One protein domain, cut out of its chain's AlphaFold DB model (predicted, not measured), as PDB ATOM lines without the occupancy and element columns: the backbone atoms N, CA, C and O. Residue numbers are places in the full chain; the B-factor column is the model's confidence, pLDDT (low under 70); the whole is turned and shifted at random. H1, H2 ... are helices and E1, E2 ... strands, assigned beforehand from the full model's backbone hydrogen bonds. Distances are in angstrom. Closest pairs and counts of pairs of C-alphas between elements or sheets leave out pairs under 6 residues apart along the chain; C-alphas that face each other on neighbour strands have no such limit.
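This is residues 261 to 412 of the 476 residues of the protein "RseA_N domain-containing protein" of Blastopirellula marina (UniProt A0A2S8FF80). Two helical lobes stand end to end along the longest axis: H1 to H4 make one, and H5 to H9 with a small sheet of two strands, E1 and E2, make the other. The lobes are joined at the corner between H4 and H5, and short H8 sits in the middle, packed on both; H3 lies at one far end and the hairpin of H6 and H7 at the other. The helices mostly cross each other instead of running side by side. The printed part has 152 residues, in the order H1 H2 H3 H4 H5 E1 H6 H7 E2 H8 H9, with an antiparallel sheet and the class mostly helix. It is compact, with a radius of gyration of the C-alphas of 16.3 A, yet elongated, spanning 53 by 31 by 22 A.

E1, residues 354 to 356, and E2, residues 388 to 390, are antiparallel at 155 degrees; N 355 and O 389 are within hydrogen-bond range at 2.8 A, as are N 389 and O 355 at 3.0 A. H7, residues 371 to 381, comes closest to E2 with the C-alphas of Trp 381 and Val 389, 6.5 A apart. H7 forms a helical hairpin with H6, residues 357 to 366, opposite ways at a steep tilt of 45 degrees; their closest C-alphas, Thr 361 and Asp 371, are 5.4 A apart. H8, residues 391 to 396, touches H4, residues 319 to 333, about perpendicular at 77 degrees, closest at the C-alphas of Ala 327 and Glu 395, 5.4 A. H4 is the hub, touching five helices. H5, residues 335 to 347, touches H4 only at the corner, C-alphas 331 and 337 being closest at 4.0 A. H5 touches H9, residues 398 to 405, at a steep tilt of 55 degrees, the same way; the C-alphas of Ala 340 and Ala 398 are closest, 5.0 A. H1, residues 263 to 273, touches H4 at a steep tilt of 66 degrees, opposite ways, closest at the C-alphas of Arg 266 and Ala 329, 4.6 A. H2, residues 281 to 294, touches H1, about perpendicular at 85 degrees, closest at the C-alphas of Ile 273 and Gly 287, 4.9 A. H3, residues 300 to 309, only just touches H4, with 3 pairs of C-alphas within 8 A, closest at Leu 309 and Cys 325, 6.6 A. H3 and H6 are apart. Every O i to N i+4 pair is within hydrogen-bond range in H3, H4, H5, H6, H8 and H9; the counts are 6 of 7 in H1, 9 of 10 in H2 and 4 of 7 in H7.

E1 measures 6.5 A and E2 6.4 A from first to last C-alpha. H4 measures 20.6 A, H2 19.5 A and H5 18.5 A. H1 begins at C-alpha 263, (288.178, 372.390, 397.452), and H9 ends at C-alpha 405, (309.368, 371.289, 379.653).

The C-alphas farthest apart, of Ala 298 and Gly 368, are 53.2 A apart. The printed part has no cut and no long link. Its mean pLDDT is 93.4, and no printed residue is under 70.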
ATOM      1  N   LEU A 261     290.769 365.925 400.928       93.12
ATOM      2  CA  LEU A 261     290.842 367.397 400.963       93.12
ATOM      3  C   LEU A 261     289.725 368.008 400.103       93.12
ATOM      4  O   LEU A 261     289.722 367.832 398.883       93.12
ATOM      5  N   SER A 262     288.792 368.738 400.724       95.56
ATOM      6  CA  SER A 262     287.791 369.527 399.992       95.56
ATOM      7  C   SER A 262     288.446 370.684 399.228       95.56
ATOM      8  O   SER A 262     289.546 371.118 399.564       95.56
ATOM      9  N   GLU A 263     287.757 371.197 398.207       95.69
ATOM     10  CA  GLU A 263     288.178 372.390 397.452       95.69
ATOM     11  C   GLU A 263     288.387 373.598 398.369       95.69
ATOM     12  O   GLU A 263     289.439 374.228 398.333       95.69
ATOM     13  N   GLU A 264     287.451 373.835 399.292       96.31
ATOM     14  CA  GLU A 264     287.551 374.902 400.295       96.31
ATOM     15  C   GLU A 264     288.834 374.790 401.133       96.31
ATOM     16  O   GLU A 264     289.545 375.782 401.299       96.31
ATOM     17  N   ASN A 265     289.191 373.583 401.591       96.06
ATOM     18  CA  ASN A 265     290.417 373.371 402.363       96.06
ATOM     19  C   ASN A 265     291.674 373.614 401.514       96.06
ATOM     20  O   ASN A 265     292.655 374.148 402.025       96.06
ATOM     21  N   ARG A 266     291.670 373.221 400.229       96.56
ATOM     22  CA  ARG A 266     292.812 373.438 399.320       96.56
ATOM     23  C   ARG A 266     293.028 374.928 399.068       96.56
ATOM     24  O   ARG A 266     294.151 375.408 399.216       96.56
ATOM     25  N   ILE A 267     291.954 375.663 398.781       96.00
ATOM     26  CA  ILE A 267     291.988 377.120 398.597       96.00
ATOM     27  C   ILE A 267     292.459 377.809 399.883       96.00
ATOM     28  O   ILE A 267     293.333 378.672 399.828       96.00
ATOM     29  N   GLN A 268     291.934 377.406 401.047       95.94
ATOM     30  CA  GLN A 268     292.350 377.960 402.338       95.94
ATOM     31  C   GLN A 268     293.841 377.706 402.602       95.94
ATOM     32  O   GLN A 268     294.559 378.629 402.984       95.94
ATOM     33  N   LEU A 269     294.330 376.489 402.344       96.19
ATOM     34  CA  LEU A 269     295.731 376.121 402.546       96.19
ATOM     35  C   LEU A 269     296.677 376.962 401.679       96.19
ATOM     36  O   LEU A 269     297.685 377.467 402.178       96.19
ATOM     37  N   LEU A 270     296.341 377.152 400.399       96.56
ATOM     38  CA  LEU A 270     297.129 377.997 399.501       96.56
ATOM     39  C   LEU A 270     297.037 379.478 399.879       96.56
ATOM     40  O   LEU A 270     298.049 380.178 399.865       96.56
ATOM     41  N   GLY A 271     295.860 379.948 400.299       96.31
ATOM     42  CA  GLY A 271     295.648 381.322 400.756       96.31
ATOM     43  C   GLY A 271     296.475 381.701 401.989       96.31
ATOM     44  O   GLY A 271     296.827 382.866 402.157       96.31
ATOM     45  N   LEU A 272     296.847 380.729 402.829       95.88
ATOM     46  CA  LEU A 272     297.719 380.951 403.989       95.88
ATOM     47  C   LEU A 272     299.198 381.153 403.614       95.88
ATOM     48  O   LEU A 272     299.957 381.740 404.392       95.88
ATOM     49  N   ILE A 273     299.633 380.663 402.449       96.50
ATOM     50  CA  ILE A 273     301.043 380.725 402.025       96.50
ATOM     51  C   ILE A 273     301.298 381.782 400.952       96.50
ATOM     52  O   ILE A 273     302.374 382.395 400.954       96.50
ATOM     53  N   ALA A 274     300.319 381.999 400.073       94.69
ATOM     54  CA  ALA A 274     300.416 382.870 398.918       94.69
ATOM     55  C   ALA A 274     300.352 384.343 399.325       94.69
ATOM     56  O   ALA A 274     299.510 384.759 400.119       94.69
ATOM     57  N   SER A 275     301.243 385.150 398.756       92.00
ATOM     58  CA  SER A 275     301.190 386.610 398.881       92.00
ATOM     59  C   SER A 275     300.530 387.299 397.681       92.00
ATOM     60  O   SER A 275     300.256 388.500 397.745       92.00
ATOM     61  N   GLY A 276     300.265 386.553 396.603       92.00
ATOM     62  CA  GLY A 276     299.686 387.040 395.351       92.00
ATOM     63  C   GLY A 276     298.651 386.087 394.747       92.00
ATOM     64  O   GLY A 276     298.139 385.202 395.423       92.00
ATOM     65  N   GLU A 277     298.332 386.310 393.468       89.62
ATOM     66  CA  GLU A 277     297.344 385.529 392.703       89.62
ATOM     67  C   GLU A 277     297.865 384.136 392.314       89.62
ATOM     68  O   GLU A 277     297.098 383.181 392.254       89.62
ATOM     69  N   GLU A 278     299.178 384.003 392.111       92.69
ATOM     70  CA  GLU A 278     299.834 382.733 391.800       92.69
ATOM     71  C   GLU A 278     300.763 382.307 392.935       92.69
ATOM     72  O   GLU A 278     301.496 383.124 393.498       92.69
ATOM     73  N   VAL A 279     300.772 381.006 393.235       95.56
ATOM     74  CA  VAL A 279     301.670 380.412 394.229       95.56
ATOM     75  C   VAL A 279     303.003 380.067 393.573       95.56
ATOM     76  O   VAL A 279     303.076 379.201 392.695       95.56
ATOM     77  N   THR A 280     304.073 380.727 394.010       96.81
ATOM     78  CA  THR A 280     305.435 380.488 393.514       96.81
ATOM     79  C   THR A 280     306.110 379.292 394.195       96.81
ATOM     80  O   THR A 280     305.800 378.947 395.336       96.81
ATOM     81  N   ASP A 281     307.114 378.697 393.539       96.50
ATOM     82  CA  ASP A 281     307.919 377.593 394.102       96.50
ATOM     83  C   ASP A 281     308.568 377.979 395.451       96.50
ATOM     84  O   ASP A 281     308.608 377.197 396.403       96.50
ATOM     85  N   SER A 282     309.013 379.235 395.589       95.75
ATOM     86  CA  SER A 282     309.557 379.753 396.851       95.75
ATOM     87  C   SER A 282     308.509 379.911 397.953       95.75
ATOM     88  O   SER A 282     308.837 379.745 399.129       95.75
ATOM     89  N   GLU A 283     307.262 380.238 397.603       96.62
ATOM     90  CA  GLU A 283     306.167 380.335 398.574       96.62
ATOM     91  C   GLU A 283     305.720 378.961 399.055       96.62
ATOM     92  O   GLU A 283     305.439 378.833 400.240       96.62
ATOM     93  N   MET A 284     305.745 377.934 398.200       96.31
ATOM     94  CA  MET A 284     305.510 376.545 398.616       96.31
ATOM     95  C   MET A 284     306.523 376.110 399.683       96.31
ATOM     96  O   MET A 284     306.143 375.672 400.770       96.31
ATOM     97  N   LEU A 285     307.821 376.322 399.424       94.56
ATOM     98  CA  LEU A 285     308.895 375.991 400.370       94.56
ATOM     99  C   LEU A 285     308.807 376.800 401.673       94.56
ATOM    100  O   LEU A 285     308.951 376.252 402.768       94.56
ATOM    101  N   ALA A 286     308.557 378.110 401.580       94.56
ATOM    102  CA  ALA A 286     308.347 378.947 402.761       94.56
ATOM    103  C   ALA A 286     307.056 378.569 403.510       94.56
ATOM    104  O   ALA A 286     306.990 378.707 404.734       94.56
ATOM    105  N   GLY A 287     306.058 378.080 402.777       93.19
ATOM    106  CA  GLY A 287     304.739 377.689 403.243       93.19
ATOM    107  C   GLY A 287     304.785 376.580 404.278       93.19
ATOM    108  O   GLY A 287     304.131 376.713 405.305       93.19
ATOM    109  N   ILE A 288     305.641 375.567 404.096       94.44
ATOM    110  CA  ILE A 288     305.832 374.493 405.090       94.44
ATOM    111  C   ILE A 288     306.172 375.085 406.466       94.44
ATOM    112  O   ILE A 288     305.554 374.744 407.475       94.44
ATOM    113  N   ARG A 289     307.127 376.023 406.520       93.88
ATOM    114  CA  ARG A 289     307.550 376.654 407.782       93.88
ATOM    115  C   ARG A 289     306.468 377.572 408.346       93.88
ATOM    116  O   ARG A 289     306.154 377.472 409.528       93.88
ATOM    117  N   LYS A 290     305.875 378.421 407.499       94.69
ATOM    118  CA  LYS A 290     304.810 379.356 407.898       94.69
ATOM    119  C   LYS A 290     303.592 378.631 408.465       94.69
ATOM    120  O   LYS A 290     303.095 379.018 409.512       94.69
ATOM    121  N   LEU A 291     303.133 377.574 407.800       94.19
ATOM    122  CA  LEU A 291     301.980 376.790 408.233       94.19
ATOM    123  C   LEU A 291     302.276 376.023 409.519       94.19
ATOM    124  O   LEU A 291     301.448 376.022 410.420       94.19
ATOM    125  N   THR A 292     303.481 375.463 409.663       94.00
ATOM    126  CA  THR A 292     303.898 374.836 410.929       94.00
ATOM    127  C   THR A 292     303.827 375.826 412.100       94.00
ATOM    128  O   THR A 292     303.462 375.453 413.212       94.00
ATOM    129  N   GLU A 293     304.170 377.099 411.881       93.38
ATOM    130  CA  GLU A 293     304.027 378.152 412.893       93.38
ATOM    131  C   GLU A 293     302.564 378.572 413.097       93.38
ATOM    132  O   GLU A 293     302.140 378.751 414.239       93.38
ATOM    133  N   ALA A 294     301.781 378.676 412.021       93.25
ATOM    134  CA  ALA A 294     300.368 379.044 412.070       93.25
ATOM    135  C   ALA A 294     299.526 378.005 412.827       93.25
ATOM    136  O   ALA A 294     298.745 378.375 413.697       93.25
ATOM    137  N   PHE A 295     299.746 376.710 412.591       92.81
ATOM    138  CA  PHE A 295     299.037 375.627 413.281       92.81
ATOM    139  C   PHE A 295     299.436 375.461 414.754       92.81
ATOM    140  O   PHE A 295     298.768 374.753 415.499       92.81
ATOM    141  N   ARG A 296     300.494 376.143 415.219       91.31
ATOM    142  CA  ARG A 296     300.781 376.265 416.661       91.31
ATOM    143  C   ARG A 296     299.941 377.342 417.344       91.31
ATOM    144  O   ARG A 296     299.927 377.402 418.574       91.31
ATOM    145  N   SER A 297     299.298 378.222 416.580       90.38
ATOM    146  CA  SER A 297     298.366 379.198 417.137       90.38
ATOM    147  C   SER A 297     297.050 378.514 417.524       90.38
ATOM    148  O   SER A 297     296.646 377.533 416.910       90.38
ATOM    149  N   ALA A 298     296.385 379.013 418.567       83.25
ATOM    150  CA  ALA A 298     295.133 378.447 419.078       83.25
ATOM    151  C   ALA A 298     293.894 378.933 418.294       83.25
ATOM    152  O   ALA A 298     292.850 379.182 418.894       83.25
ATOM    153  N   ASP A 299     294.031 379.143 416.984       94.19
ATOM    154  CA  ASP A 299     292.922 379.553 416.125       94.19
ATOM    155  C   ASP A 299     292.015 378.347 415.833       94.19
ATOM    156  O   ASP A 299     292.471 377.331 415.311       94.19
ATOM    157  N   GLU A 300     290.735 378.452 416.194       93.06
ATOM    158  CA  GLU A 300     289.756 377.365 416.084       93.06
ATOM    159  C   GLU A 300     289.553 376.913 414.629       93.06
ATOM    160  O   GLU A 300     289.430 375.714 414.376       93.06
ATOM    161  N   GLU A 301     289.605 377.836 413.662       91.44
ATOM    162  CA  GLU A 301     289.453 377.499 412.237       91.44
ATOM    163  C   GLU A 301     290.657 376.703 411.714       91.44
ATOM    164  O   GLU A 301     290.509 375.776 410.913       91.44
ATOM    165  N   LEU A 302     291.860 377.022 412.200       93.69
ATOM    166  CA  LEU A 302     293.080 376.308 411.825       93.69
ATOM    167  C   LEU A 302     293.185 374.941 412.502       93.69
ATOM    168  O   LEU A 302     293.821 374.054 411.941       93.69
ATOM    169  N   VAL A 303     292.559 374.747 413.665       93.44
ATOM    170  CA  VAL A 303     292.522 373.447 414.349       93.44
ATOM    171  C   VAL A 303     291.721 372.421 413.542       93.44
ATOM    172  O   VAL A 303     292.189 371.298 413.366       93.44
ATOM    173  N   ASP A 304     290.556 372.800 413.006       93.38
ATOM    174  CA  ASP A 304     289.763 371.904 412.147       93.38
ATOM    175  C   ASP A 304     290.494 371.586 410.834       93.38
ATOM    176  O   ASP A 304     290.509 370.437 410.387       93.38
ATOM    177  N   LEU A 305     291.167 372.576 410.237       94.69
ATOM    178  CA  LEU A 305     291.997 372.340 409.057       94.69
ATOM    179  C   LEU A 305     293.178 371.409 409.381       94.69
ATOM    180  O   LEU A 305     293.402 370.459 408.640       94.69
ATOM    181  N   ALA A 306     293.895 371.629 410.488       94.50
ATOM    182  CA  ALA A 306     295.018 370.787 410.907       94.50
ATOM    183  C   ALA A 306     294.605 369.322 411.090       94.50
ATOM    184  O   ALA A 306     295.290 368.437 410.591       94.50
ATOM    185  N   ALA A 307     293.452 369.071 411.719       93.69
ATOM    186  CA  ALA A 307     292.919 367.720 411.903       93.69
ATOM    187  C   ALA A 307     292.593 367.005 410.577       93.69
ATOM    188  O   ALA A 307     292.599 365.782 410.522       93.69
ATOM    189  N   LYS A 308     292.308 367.751 409.502       94.88
ATOM    190  CA  LYS A 308     292.077 367.196 408.154       94.88
ATOM    191  C   LYS A 308     293.363 367.015 407.343       94.88
ATOM    192  O   LYS A 308     293.332 366.342 406.313       94.88
ATOM    193  N   LEU A 309     294.444 367.687 407.742       94.44
ATOM    194  CA  LEU A 309     295.765 367.595 407.114       94.44
ATOM    195  C   LEU A 309     296.631 366.493 407.736       94.44
ATOM    196  O   LEU A 309     297.575 366.058 407.089       94.44
ATOM    197  N   ASP A 310     296.314 366.077 408.960       94.94
ATOM    198  CA  ASP A 310     296.879 364.906 409.630       94.94
ATOM    199  C   ASP A 310     296.398 363.634 408.906       94.94
ATOM    200  O   ASP A 310     295.210 363.299 408.915       94.94
ATOM    201  N   LEU A 311     297.309 362.991 408.175       93.25
ATOM    202  CA  LEU A 311     297.014 361.867 407.286       93.25
ATOM    203  C   LEU A 311     297.207 360.517 407.977       93.25
ATOM    204  O   LEU A 311     296.678 359.518 407.476       93.25
ATOM    205  N   ASP A 312     297.981 360.460 409.061       93.25
ATOM    206  CA  ASP A 312     298.215 359.237 409.833       93.25
ATOM    207  C   ASP A 312     297.459 359.170 411.175       93.25
ATOM    208  O   ASP A 312     297.488 358.128 411.839       93.25
ATOM    209  N   GLU A 313     296.681 360.212 411.487       93.62
ATOM    210  CA  GLU A 313     295.803 360.336 412.655       93.62
ATOM    211  C   GLU A 313     296.569 360.306 413.996       93.62
ATOM    212  O   GLU A 313     296.009 359.939 415.040       93.62
ATOM    213  N   ASP A 314     297.852 360.688 414.007       94.31
ATOM    214  CA  ASP A 314     298.680 360.716 415.219       94.31
ATOM    215  C   ASP A 314     298.524 362.006 416.057       94.31
ATOM    216  O   ASP A 314     299.062 362.112 417.169       94.31
ATOM    217  N   ASN A 315     297.685 362.940 415.593       92.12
ATOM    218  CA  ASN A 315     297.443 364.280 416.134       92.12
ATOM    219  C   ASN A 315     298.677 365.199 416.098       92.12
ATOM    220  O   ASN A 315     298.752 366.170 416.863       92.12
ATOM    221  N   GLN A 316     299.658 364.913 415.244       92.69
ATOM    222  CA  GLN A 316     300.835 365.737 415.007       92.69
ATOM    223  C   GLN A 316     301.006 365.988 413.514       92.69
ATOM    224  O   GLN A 316     301.478 365.147 412.769       92.69
ATOM    225  N   LEU A 317     300.763 367.229 413.096       92.94
ATOM    226  CA  LEU A 317     300.972 367.600 411.704       92.94
ATOM    227  C   LEU A 317     302.470 367.629 411.350       92.94
ATOM    228  O   LEU A 317     303.193 368.586 411.664       92.94
ATOM    229  N   GLY A 318     302.936 366.574 410.687       93.06
ATOM    230  CA  GLY A 318     304.310 366.430 410.230       93.06
ATOM    231  C   GLY A 318     304.608 367.281 408.992       93.06
ATOM    232  O   GLY A 318     303.742 367.551 408.159       93.06
ATOM    233  N   SER A 319     305.876 367.667 408.795       93.50
ATOM    234  CA  SER A 319     306.285 368.416 407.590       93.50
ATOM    235  C   SER A 319     305.987 367.655 406.294       93.50
ATOM    236  O   SER A 319     305.673 368.277 405.282       93.50
ATOM    237  N   ARG A 320     306.035 366.320 406.332       93.88
ATOM    238  CA  ARG A 320     305.747 365.443 405.190       93.88
ATOM    239  C   ARG A 320     304.271 365.434 404.790       93.88
ATOM    240  O   ARG A 320     303.953 365.449 403.600       93.88
ATOM    241  N   GLU A 321     303.374 365.398 405.767       94.75
ATOM    242  CA  GLU A 321     301.928 365.438 405.527       94.75
ATOM    243  C   GLU A 321     301.543 366.797 404.967       94.75
ATOM    244  O   GLU A 321     300.927 366.891 403.909       94.75
ATOM    245  N   LEU A 322     302.057 367.853 405.600       95.56
ATOM    246  CA  LEU A 322     301.879 369.222 405.157       95.56
ATOM    247  C   LEU A 322     302.380 369.437 403.723       95.56
ATOM    248  O   LEU A 322     301.678 370.044 402.916       95.56
ATOM    249  N   ALA A 323     303.566 368.920 403.383       95.69
ATOM    250  CA  ALA A 323     304.101 368.989 402.027       95.69
ATOM    251  C   ALA A 323     303.226 368.216 401.024       95.69
ATOM    252  O   ALA A 323     302.966 368.719 399.931       95.69
ATOM    253  N   SER A 324     302.707 367.043 401.402       95.31
ATOM    254  CA  SER A 324     301.808 366.251 400.549       95.31
ATOM    255  C   SER A 324     300.462 366.950 400.319       95.31
ATOM    256  O   SER A 324     299.993 367.023 399.184       95.31
ATOM    257  N   CYS A 325     299.862 367.529 401.362       96.06
ATOM    258  CA  CYS A 325     298.626 368.302 401.252       96.06
ATOM    259  C   CYS A 325     298.813 369.586 400.440       96.06
ATOM    260  O   CYS A 325     297.943 369.931 399.643       96.06
ATOM    261  N   LEU A 326     299.949 370.272 400.599       96.50
ATOM    262  CA  LEU A 326     300.299 371.438 399.790       96.50
ATOM    263  C   LEU A 326     300.473 371.076 398.314       96.50
ATOM    264  O   LEU A 326     299.944 371.780 397.457       96.50
ATOM    265  N   ALA A 327     301.180 369.984 398.014       96.12
ATOM    266  CA  ALA A 327     301.343 369.489 396.651       96.12
ATOM    267  C   ALA A 327     299.984 369.153 396.011       96.12
ATOM    268  O   ALA A 327     299.696 369.605 394.906       96.12
ATOM    269  N   GLU A 328     299.107 368.443 396.729       95.56
ATOM    270  CA  GLU A 328     297.754 368.137 396.243       95.56
ATOM    271  C   GLU A 328     296.908 369.412 396.069       95.56
ATOM    272  O   GLU A 328     296.194 369.543 395.078       95.56
ATOM    273  N   ALA A 329     297.003 370.383 396.982       96.38
ATOM    274  CA  ALA A 329     296.316 371.666 396.839       96.38
ATOM    275  C   ALA A 329     296.798 372.430 395.598       96.38
ATOM    276  O   ALA A 329     295.982 372.857 394.784       96.38
ATOM    277  N   ARG A 330     298.115 372.549 395.402       96.25
ATOM    278  CA  ARG A 330     298.698 373.252 394.250       96.25
ATOM    279  C   ARG A 330     298.305 372.603 392.925       96.25
ATOM    280  O   ARG A 330     297.947 373.319 391.992       96.25
ATOM    281  N   LYS A 331     298.332 371.271 392.863       95.12
ATOM    282  CA  LYS A 331     297.932 370.479 391.696       95.12
ATOM    283  C   LYS A 331     296.528 370.828 391.195       95.12
ATOM    284  O   LYS A 331     296.331 370.935 389.988       95.12
ATOM    285  N   HIS A 332     295.556 370.950 392.103       94.62
ATOM    286  CA  HIS A 332     294.145 371.157 391.737       94.62
ATOM    287  C   HIS A 332     293.766 372.625 391.576       94.62
ATOM    288  O   HIS A 332     292.921 372.940 390.747       94.62
ATOM    289  N   GLU A 333     294.382 373.514 392.351       95.75
ATOM    290  CA  GLU A 333     293.953 374.915 392.434       95.75
ATOM    291  C   GLU A 333     294.826 375.875 391.609       95.75
ATOM    292  O   GLU A 333     294.521 377.063 391.526       95.75
ATOM    293  N   THR A 334     295.927 375.405 391.005       95.50
ATOM    294  CA  THR A 334     296.812 376.258 390.193       95.50
ATOM    295  C   THR A 334     297.106 375.659 388.822       95.50
ATOM    296  O   THR A 334     297.372 374.465 388.690       95.50
ATOM    297  N   ASP A 335     297.162 376.513 387.794       94.94
ATOM    298  CA  ASP A 335     297.514 376.096 386.431       94.94
ATOM    299  C   ASP A 335     298.929 375.502 386.353       94.94
ATOM    300  O   ASP A 335     299.169 374.542 385.617       94.94
ATOM    301  N   ALA A 336     299.871 376.061 387.122       95.38
ATOM    302  CA  ALA A 336     301.247 375.578 387.174       95.38
ATOM    303  C   ALA A 336     301.336 374.178 387.798       95.38
ATOM    304  O   ALA A 336     302.017 373.321 387.238       95.38
ATOM    305  N   GLY A 337     300.635 373.937 388.912       95.44
ATOM    306  CA  GLY A 337     300.568 372.612 389.531       95.44
ATOM    307  C   GLY A 337     299.899 371.600 388.608       95.44
ATOM    308  O   GLY A 337     300.425 370.519 388.368       95.44
ATOM    309  N   LEU A 338     298.801 371.984 387.952       94.56
ATOM    310  CA  LEU A 338     298.128 371.099 387.006       94.56
ATOM    311  C   LEU A 338     299.034 370.673 385.836       94.56
ATOM    312  O   LEU A 338     299.042 369.506 385.427       94.56
ATOM    313  N   GLN A 339     299.799 371.613 385.279       94.62
ATOM    314  CA  GLN A 339     300.764 371.322 384.218       94.62
ATOM    315  C   GLN A 339     301.946 370.491 384.730       94.62
ATOM    316  O   GLN A 339     302.365 369.554 384.048       94.62
ATOM    317  N   ALA A 340     302.456 370.776 385.931       95.56
ATOM    318  CA  ALA A 340     303.515 369.986 386.550       95.56
ATOM    319  C   ALA A 340     303.077 368.536 386.769       95.56
ATOM    320  O   ALA A 340     303.789 367.629 386.341       95.56
ATOM    321  N   ALA A 341     301.873 368.303 387.294       94.38
ATOM    322  CA  ALA A 341     301.298 366.971 387.429       94.38
ATOM    323  C   ALA A 341     301.147 366.251 386.080       94.38
ATOM    324  O   ALA A 341     301.470 365.069 385.970       94.38
ATOM    325  N   ARG A 342     300.712 366.943 385.017       92.75
ATOM    326  CA  ARG A 342     300.663 366.360 383.660       92.75
ATOM    327  C   ARG A 342     302.036 365.900 383.191       92.75
ATOM    328  O   ARG A 342     302.170 364.787 382.687       92.75
ATOM    329  N   ILE A 343     303.051 366.747 383.348       94.56
ATOM    330  CA  ILE A 343     304.432 366.391 383.016       94.56
ATOM    331  C   ILE A 343     304.865 365.197 383.877       94.56
ATOM    332  O   ILE A 343     305.438 364.253 383.330       94.56
ATOM    333  N   PHE A 344     304.528 365.207 385.174       94.88
ATOM    334  CA  PHE A 344     304.784 364.130 386.131       94.88
ATOM    335  C   PHE A 344     304.334 362.773 385.610       94.88
ATOM    336  O   PHE A 344     305.170 361.907 385.347       94.88
ATOM    337  N   PHE A 345     303.039 362.622 385.358       91.56
ATOM    338  CA  PHE A 345     302.473 361.347 384.922       91.56
ATOM    339  C   PHE A 345     302.903 360.939 383.507       91.56
ATOM    340  O   PHE A 345     303.008 359.753 383.219       91.56
ATOM    341  N   ARG A 346     303.222 361.891 382.619       92.50
ATOM    342  CA  ARG A 346     303.765 361.560 381.288       92.50
ATOM    343  C   ARG A 346     305.155 360.937 381.354       92.50
ATOM    344  O   ARG A 346     305.503 360.134 380.489       92.50
ATOM    345  N   ILE A 347     305.972 361.366 382.313       93.56
ATOM    346  CA  ILE A 347     307.354 360.902 382.456       93.56
ATOM    347  C   ILE A 347     307.432 359.636 383.311       93.56
ATOM    348  O   ILE A 347     308.219 358.753 382.964       93.56
ATOM    349  N   ASP A 348     306.607 359.534 384.357       94.06
ATOM    350  CA  ASP A 348     306.463 358.359 385.226       94.06
ATOM    351  C   ASP A 348     305.791 357.199 384.466       94.06
ATOM    352  O   ASP A 348     304.588 356.948 384.525       94.06
ATOM    353  N   SER A 349     306.595 356.515 383.655       87.94
ATOM    354  CA  SER A 349     306.118 355.516 382.699       87.94
ATOM    355  C   SER A 349     305.628 354.223 383.356       87.94
ATOM    356  O   SER A 349     304.781 353.516 382.789       87.94
ATOM    357  N   ASN A 350     306.180 353.888 384.525       90.31
ATOM    358  CA  ASN A 350     305.837 352.691 385.282       90.31
ATOM    359  C   ASN A 350     304.774 352.964 386.368       90.31
ATOM    360  O   ASN A 350     304.246 351.993 386.916       90.31
ATOM    361  N   GLN A 351     304.411 354.235 386.592       89.81
ATOM    362  CA  GLN A 351     303.424 354.696 387.569       89.81
ATOM    363  C   GLN A 351     303.781 354.293 389.003       89.81
ATOM    364  O   GLN A 351     302.900 353.972 389.808       89.81
ATOM    365  N   ASP A 352     305.074 354.261 389.327       91.31
ATOM    366  CA  ASP A 352     305.535 353.984 390.688       91.31
ATOM    367  C   ASP A 352     305.520 355.234 391.588       91.31
ATOM    368  O   ASP A 352     305.690 355.120 392.809       91.31
ATOM    369  N   GLY A 353     305.207 356.401 391.012       91.06
ATOM    370  CA  GLY A 353     305.077 357.671 391.711       91.06
ATOM    371  C   GLY A 353     306.403 358.395 391.920       91.06
ATOM    372  O   GLY A 353     306.438 359.348 392.708       91.06
ATOM    373  N   VAL A 354     307.479 357.963 391.255       95.06
ATOM    374  CA  VAL A 354     308.782 358.628 391.271       95.06
ATOM    375  C   VAL A 354     309.366 358.744 389.865       95.06
ATOM    376  O   VAL A 354     309.093 357.959 388.970       95.06
ATOM    377  N   TRP A 355     310.197 359.754 389.649       94.69
ATOM    378  CA  TRP A 355     310.970 359.903 388.428       94.69
ATOM    379  C   TRP A 355     312.390 359.429 388.640       94.69
ATOM    380  O   TRP A 355     313.150 360.018 389.410       94.69
ATOM    381  N   THR A 356     312.789 358.432 387.864       94.56
ATOM    382  CA  THR A 356     314.199 358.067 387.742       94.56
ATOM    383  C   THR A 356     314.903 358.898 386.663       94.56
ATOM    384  O   THR A 356     314.293 359.360 385.692       94.56
ATOM    385  N   GLU A 357     316.233 359.048 386.770       94.38
ATOM    386  CA  GLU A 357     317.052 359.685 385.720       94.38
ATOM    387  C   GLU A 357     316.820 359.037 384.343       94.38
ATOM    388  O   GLU A 357     316.767 359.715 383.311       94.38
ATOM    389  N   ASP A 358     316.628 357.720 384.341       93.56
ATOM    390  CA  ASP A 358     316.387 356.905 383.160       93.56
ATOM    391  C   ASP A 358     315.062 357.247 382.465       93.56
ATOM    392  O   ASP A 358     315.020 357.333 381.234       93.56
ATOM    393  N   GLU A 359     313.985 357.439 383.224       93.88
ATOM    394  CA  GLU A 359     312.656 357.764 382.696       93.88
ATOM    395  C   GLU A 359     312.614 359.158 382.094       93.88
ATOM    396  O   GLU A 359     312.240 359.314 380.929       93.88
ATOM    397  N   VAL A 360     313.107 360.154 382.831       93.19
ATOM    398  CA  VAL A 360     313.211 361.531 382.334       93.19
ATOM    399  C   VAL A 360     314.054 361.558 381.059       93.19
ATOM    400  O   VAL A 360     313.645 362.131 380.050       93.19
ATOM    401  N   THR A 361     315.207 360.882 381.052       91.62
ATOM    402  CA  THR A 361     316.101 360.825 379.888       91.62
ATOM    403  C   THR A 361     315.427 360.181 378.675       91.62
ATOM    404  O   THR A 361     315.546 360.697 377.559       91.62
ATOM    405  N   LYS A 362     314.717 359.060 378.863       91.19
ATOM    406  CA  LYS A 362     313.989 358.370 377.785       91.19
ATOM    407  C   LYS A 362     312.885 359.262 377.219       91.19
ATOM    408  O   LYS A 362     312.842 359.450 376.002       91.19
ATOM    409  N   SER A 363     312.060 359.857 378.075       90.00
ATOM    410  CA  SER A 363     310.931 360.706 377.679       90.00
ATOM    411  C   SER A 363     311.389 361.993 376.985       90.00
ATOM    412  O   SER A 363     310.912 362.314 375.895       90.00
ATOM    413  N   VAL A 364     312.404 362.676 377.524       91.00
ATOM    414  CA  VAL A 364     313.006 363.871 376.904       91.00
ATOM    415  C   VAL A 364     313.630 363.535 375.550       91.00
ATOM    416  O   VAL A 364     313.441 364.275 374.582       91.00
ATOM    417  N   ARG A 365     314.342 362.406 375.438       89.31
ATOM    418  CA  ARG A 365     314.937 361.966 374.167       89.31
ATOM    419  C   ARG A 365     313.866 361.667 373.118       89.31
ATOM    420  O   ARG A 365     314.040 362.060 371.966       89.31
ATOM    421  N   LEU A 366     312.771 361.006 373.499       86.94
ATOM    422  CA  LEU A 366     311.638 360.734 372.606       86.94
ATOM    423  C   LEU A 366     310.963 362.028 372.131       86.94
ATOM    424  O   LEU A 366     310.619 362.142 370.956       86.94
ATOM    425  N   ALA A 367     310.872 363.032 373.002       88.50
ATOM    426  CA  ALA A 367     310.363 364.359 372.666       88.50
ATOM    427  C   ALA A 367     311.356 365.228 371.852       88.50
ATOM    428  O   ALA A 367     311.016 366.328 371.404       88.50
ATOM    429  N   GLY A 368     312.582 364.746 371.619       88.44
ATOM    430  CA  GLY A 368     313.627 365.457 370.879       88.44
ATOM    431  C   GLY A 368     314.320 366.570 371.673       88.44
ATOM    432  O   GLY A 368     314.863 367.494 371.067       88.44
ATOM    433  N   GLY A 369     314.279 366.508 373.006       87.88
ATOM    434  CA  GLY A 369     314.982 367.426 373.901       87.88
ATOM    435  C   GLY A 369     316.444 367.024 374.182       87.88
ATOM    436  O   GLY A 369     316.868 365.910 373.860       87.88
ATOM    437  N   PRO A 370     317.241 367.928 374.784       87.38
ATOM    438  CA  PRO A 370     318.640 367.678 375.128       87.38
ATOM    439  C   PRO A 370     318.773 366.814 376.397       87.38
ATOM    440  O   PRO A 370     318.709 367.308 377.523       87.38
ATOM    441  N   ASP A 371     319.019 365.516 376.216       82.44
ATOM    442  CA  ASP A 371     319.057 364.513 377.291       82.44
ATOM    443  C   ASP A 371     320.009 364.853 378.461       82.44
ATOM    444  O   ASP A 371     319.609 364.852 379.625       82.44
ATOM    445  N   LYS A 372     321.258 365.229 378.167       86.88
ATOM    446  CA  LYS A 372     322.282 365.532 379.185       86.88
ATOM    447  C   LYS A 372     321.986 366.769 380.027       86.88
ATOM    448  O   LYS A 372     322.591 366.930 381.087       86.88
ATOM    449  N   GLU A 373     321.164 367.691 379.534       88.75
ATOM    450  CA  GLU A 373     320.808 368.893 380.291       88.75
ATOM    451  C   GLU A 373     319.735 368.579 381.323       88.75
ATOM    452  O   GLU A 373     319.886 368.976 382.476       88.75
ATOM    453  N   PHE A 374     318.724 367.796 380.940       86.88
ATOM    454  CA  PHE A 374     317.661 367.370 381.845       86.88
ATOM    455  C   PHE A 374     318.180 366.476 382.968       86.88
ATOM    456  O   PHE A 374     317.872 366.747 384.122       86.88
ATOM    457  N   ALA A 375     319.073 365.526 382.675       82.88
ATOM    458  CA  ALA A 375     319.713 364.702 383.705       82.88
ATOM    459  C   ALA A 375     320.399 365.532 384.813       82.88
ATOM    460  O   ALA A 375     320.355 365.191 385.992       82.88
ATOM    461  N   ARG A 376     321.003 366.679 384.460       88.44
ATOM    462  CA  ARG A 376     321.589 367.596 385.456       88.44
ATOM    463  C   ARG A 376     320.535 368.386 386.231       88.44
ATOM    464  O   ARG A 376     320.798 368.734 387.377       88.44
ATOM    465  N   LYS A 377     319.395 368.692 385.607       91.25
ATOM    466  CA  LYS A 377     318.292 369.443 386.223       91.25
ATOM    467  C   LYS A 377     317.462 368.594 387.178       91.25
ATOM    468  O   LYS A 377     316.969 369.155 388.142       91.25
ATOM    469  N   ILE A 378     317.398 367.274 386.990       91.44
ATOM    470  CA  ILE A 378     316.755 366.354 387.947       91.44
ATOM    471  C   ILE A 378     317.305 366.573 389.357       91.44
ATOM    472  O   ILE A 378     316.531 366.744 390.282       91.44
ATOM    473  N   ARG A 379     318.626 366.729 389.503       91.25
ATOM    474  CA  ARG A 379     319.276 367.013 390.799       91.25
ATOM    475  C   ARG A 379     318.900 368.357 391.431       91.25
ATOM    476  O   ARG A 379     319.268 368.608 392.569       91.25
ATOM    477  N   LEU A 380     318.296 369.269 390.665       92.19
ATOM    478  CA  LEU A 380     317.776 370.538 391.182       92.19
ATOM    479  C   LEU A 380     316.340 370.388 391.695       92.19
ATOM    480  O   LEU A 380     315.903 371.220 392.484       92.19
ATOM    481  N   TRP A 381     315.615 369.384 391.200       94.31
ATOM    482  CA  TRP A 381     314.243 369.079 391.596       94.31
ATOM    483  C   TRP A 381     314.199 368.043 392.717       94.31
ATOM    484  O   TRP A 381     313.340 368.161 393.575       94.31
ATOM    485  N   ASP A 382     315.152 367.114 392.733       95.38
ATOM    486  CA  ASP A 382     315.441 366.167 393.815       95.38
ATOM    487  C   ASP A 382     315.989 366.945 395.027       95.38
ATOM    488  O   ASP A 382     317.179 367.285 395.091       95.38
ATOM    489  N   GLN A 383     315.081 367.332 395.929       92.50
ATOM    490  CA  GLN A 383     315.364 368.187 397.083       92.50
ATOM    491  C   GLN A 383     316.003 367.388 398.216       92.50
ATOM    492  O   GLN A 383     316.849 367.929 398.931       92.50
ATOM    493  N   ASN A 384     315.597 366.127 398.400       91.62
ATOM    494  CA  ASN A 384     316.164 365.268 399.437       91.62
ATOM    495  C   ASN A 384     317.474 364.585 398.992       91.62
ATOM    496  O   ASN A 384     318.200 364.088 399.850       91.62
ATOM    497  N   HIS A 385     317.826 364.646 397.706       92.75
ATOM    498  CA  HIS A 385     319.015 364.050 397.093       92.75
ATOM    499  C   HIS A 385     319.044 362.515 397.147       92.75
ATOM    500  O   HIS A 385     320.122 361.917 397.252       92.75
ATOM    501  N   ASP A 386     317.881 361.868 397.068       92.56
ATOM    502  CA  ASP A 386     317.774 360.405 397.045       92.56
ATOM    503  C   ASP A 386     317.986 359.795 395.642       92.56
ATOM    504  O   ASP A 386     318.120 358.573 395.495       92.56
ATOM    505  N   GLY A 387     318.127 360.644 394.618       92.88
ATOM    506  CA  GLY A 387     318.368 360.260 393.232       92.88
ATOM    507  C   GLY A 387     317.100 360.001 392.421       92.88
ATOM    508  O   GLY A 387     317.211 359.646 391.241       92.88
ATOM    509  N   VAL A 388     315.920 360.181 393.014       95.12
ATOM    510  CA  VAL A 388     314.634 360.198 392.319       95.12
ATOM    511  C   VAL A 388     313.928 361.533 392.563       95.12
ATOM    512  O   VAL A 388     314.330 362.317 393.405       95.12
ATOM    513  N   VAL A 389     312.916 361.849 391.755       96.12
ATOM    514  CA  VAL A 389     312.055 363.019 392.001       96.12
ATOM    515  C   VAL A 389     310.644 362.519 392.197       96.12
ATOM    516  O   VAL A 389     310.045 361.990 391.263       96.12
ATOM    517  N   ASN A 390     310.094 362.655 393.393       96.00
ATOM    518  CA  ASN A 390     308.714 362.245 393.625       96.00
ATOM    519  C   ASN A 390     307.704 363.348 393.289       96.00
ATOM    520  O   ASN A 390     308.046 364.479 392.943       96.00
ATOM    521  N   PHE A 391     306.422 363.003 393.412       95.44
ATOM    522  CA  PHE A 391     305.325 363.914 393.109       95.44
ATOM    523  C   PHE A 391     305.367 365.223 393.922       95.44
ATOM    524  O   PHE A 391     305.102 366.291 393.376       95.44
ATOM    525  N   VAL A 392     305.729 365.169 395.209       96.06
ATOM    526  CA  VAL A 392     305.798 366.368 396.062       96.06
ATOM    527  C   VAL A 392     306.911 367.291 395.578       96.06
ATOM    528  O   VAL A 392     306.691 368.482 395.400       96.06
ATOM    529  N   GLU A 393     308.095 366.752 395.313       96.44
ATOM    530  CA  GLU A 393     309.234 367.531 394.815       96.44
ATOM    531  C   GLU A 393     308.955 368.172 393.452       96.44
ATOM    532  O   GLU A 393     309.322 369.330 393.211       96.44
ATOM    533  N   ALA A 394     308.244 367.446 392.586       96.31
ATOM    534  CA  ALA A 394     307.785 367.958 391.307       96.31
ATOM    535  C   ALA A 394     306.807 369.131 391.483       96.31
ATOM    536  O   ALA A 394     307.014 370.189 390.891       96.31
ATOM    537  N   GLU A 395     305.800 369.000 392.351       96.25
ATOM    538  CA  GLU A 395     304.844 370.079 392.638       96.25
ATOM    539  C   GLU A 395     305.496 371.289 393.316       96.25
ATOM    540  O   GLU A 395     305.139 372.434 393.040       96.25
ATOM    541  N   PHE A 396     306.500 371.084 394.167       96.38
ATOM    542  CA  PHE A 396     307.269 372.185 394.756       96.38
ATOM    543  C   PHE A 396     308.157 372.895 393.727       96.38
ATOM    544  O   PHE A 396     308.447 374.081 393.881       96.38
ATOM    545  N   SER A 397     308.509 372.199 392.647       96.44
ATOM    546  CA  SER A 397     309.257 372.722 391.503       96.44
ATOM    547  C   SER A 397     308.364 373.022 390.290       96.44
ATOM    548  O   SER A 397     308.877 373.112 389.173       96.44
ATOM    549  N   ALA A 398     307.043 373.153 390.471       96.56
ATOM    550  CA  ALA A 398     306.085 373.192 389.366       96.56
ATOM    551  C   ALA A 398     306.382 374.301 388.347       96.56
ATOM    552  O   ALA A 398     306.448 374.033 387.146       96.56
ATOM    553  N   SER A 399     306.635 375.538 388.789       96.12
ATOM    554  CA  SER A 399     306.918 376.642 387.863       96.12
ATOM    555  C   SER A 399     308.229 376.419 387.101       96.12
ATOM    556  O   SER A 399     308.319 376.708 385.902       96.12
ATOM    557  N   ALA A 400     309.253 375.884 387.774       95.25
ATOM    558  CA  ALA A 400     310.508 375.509 387.135       95.25
ATOM    559  C   ALA A 400     310.321 374.379 386.107       95.25
ATOM    560  O   ALA A 400     310.845 374.493 384.999       95.25
ATOM    561  N   LEU A 401     309.564 373.331 386.443       95.25
ATOM    562  CA  LEU A 401     309.266 372.213 385.548       95.25
ATOM    563  C   LEU A 401     308.522 372.679 384.304       95.25
ATOM    564  O   LEU A 401     308.980 372.417 383.193       95.25
ATOM    565  N   VAL A 402     307.427 373.418 384.484       95.44
ATOM    566  CA  VAL A 402     306.618 373.941 383.379       95.44
ATOM    567  C   VAL A 402     307.491 374.738 382.418       95.44
ATOM    568  O   VAL A 402     307.508 374.451 381.225       95.44
ATOM    569  N   ARG A 403     308.307 375.670 382.925       95.31
ATOM    570  CA  ARG A 403     309.206 376.479 382.088       95.31
ATOM    571  C   ARG A 403     310.210 375.637 381.296       95.31
ATOM    572  O   ARG A 403     310.526 375.970 380.157       95.31
ATOM    573  N   GLU A 404     310.752 374.591 381.907       94.44
ATOM    574  CA  GLU A 404     311.786 373.754 381.294       94.44
ATOM    575  C   GLU A 404     311.219 372.779 380.265       94.44
ATOM    576  O   GLU A 404     311.830 372.548 379.219       94.44
ATOM    577  N   PHE A 405     310.034 372.238 380.532       94.38
ATOM    578  CA  PHE A 405     309.368 371.289 379.653       94.38
ATOM    579  C   PHE A 405     308.497 371.949 378.584       94.38
ATOM    580  O   PHE A 405     308.254 371.308 377.564       94.38
ATOM    581  N   GLN A 406     308.125 373.226 378.724       94.12
ATOM    582  CA  GLN A 406     307.332 373.981 377.743       94.12
ATOM    583  C   GLN A 406     307.769 373.779 376.272       94.12
ATOM    584  O   GLN A 406     306.904 373.587 375.418       94.12
ATOM    585  N   PRO A 407     309.074 373.750 375.912       94.00
ATOM    586  CA  PRO A 407     309.494 373.568 374.516       94.00
ATOM    587  C   PRO A 407     309.220 372.168 373.943       94.00
ATOM    588  O   PRO A 407     309.255 371.976 372.723       94.00
ATOM    589  N   ILE A 408     309.029 371.175 374.813       91.62
ATOM    590  CA  ILE A 408     308.870 369.761 374.455       91.62
ATOM    591  C   ILE A 408     307.556 369.153 374.954       91.62
ATOM    592  O   ILE A 408     307.279 368.000 374.635       91.62
ATOM    593  N   GLU A 409     306.734 369.916 375.672       88.88
ATOM    594  CA  GLU A 409     305.516 369.446 376.333       88.88
ATOM    595  C   GLU A 409     304.544 368.777 375.355       88.88
ATOM    596  O   GLU A 409     304.083 367.668 375.611       88.88
ATOM    597  N   ASP A 410     304.319 369.389 374.188       85.62
ATOM    598  CA  ASP A 410     303.453 368.867 373.119       85.62
ATOM    599  C   ASP A 410     303.894 367.505 372.548       85.62
ATOM    600  O   ASP A 410     303.150 366.869 371.795       85.62
ATOM    601  N   LYS A 411     305.127 367.090 372.846       88.62
ATOM    602  CA  LYS A 411     305.749 365.852 372.363       88.62
ATOM    603  C   LYS A 411     305.963 364.832 373.479       88.62
ATOM    604  O   LYS A 411     306.408 363.722 373.187       88.62
ATOM    605  N   LEU A 412     305.698 365.202 374.730       87.50
ATOM    606  CA  LEU A 412     305.673 364.261 375.838       87.50
ATOM    607  C   LEU A 412     304.344 363.515 375.794       87.50
ATOM    608  O   LEU A 412     303.281 364.129 375.828       87.50
TER     609      LEU A 412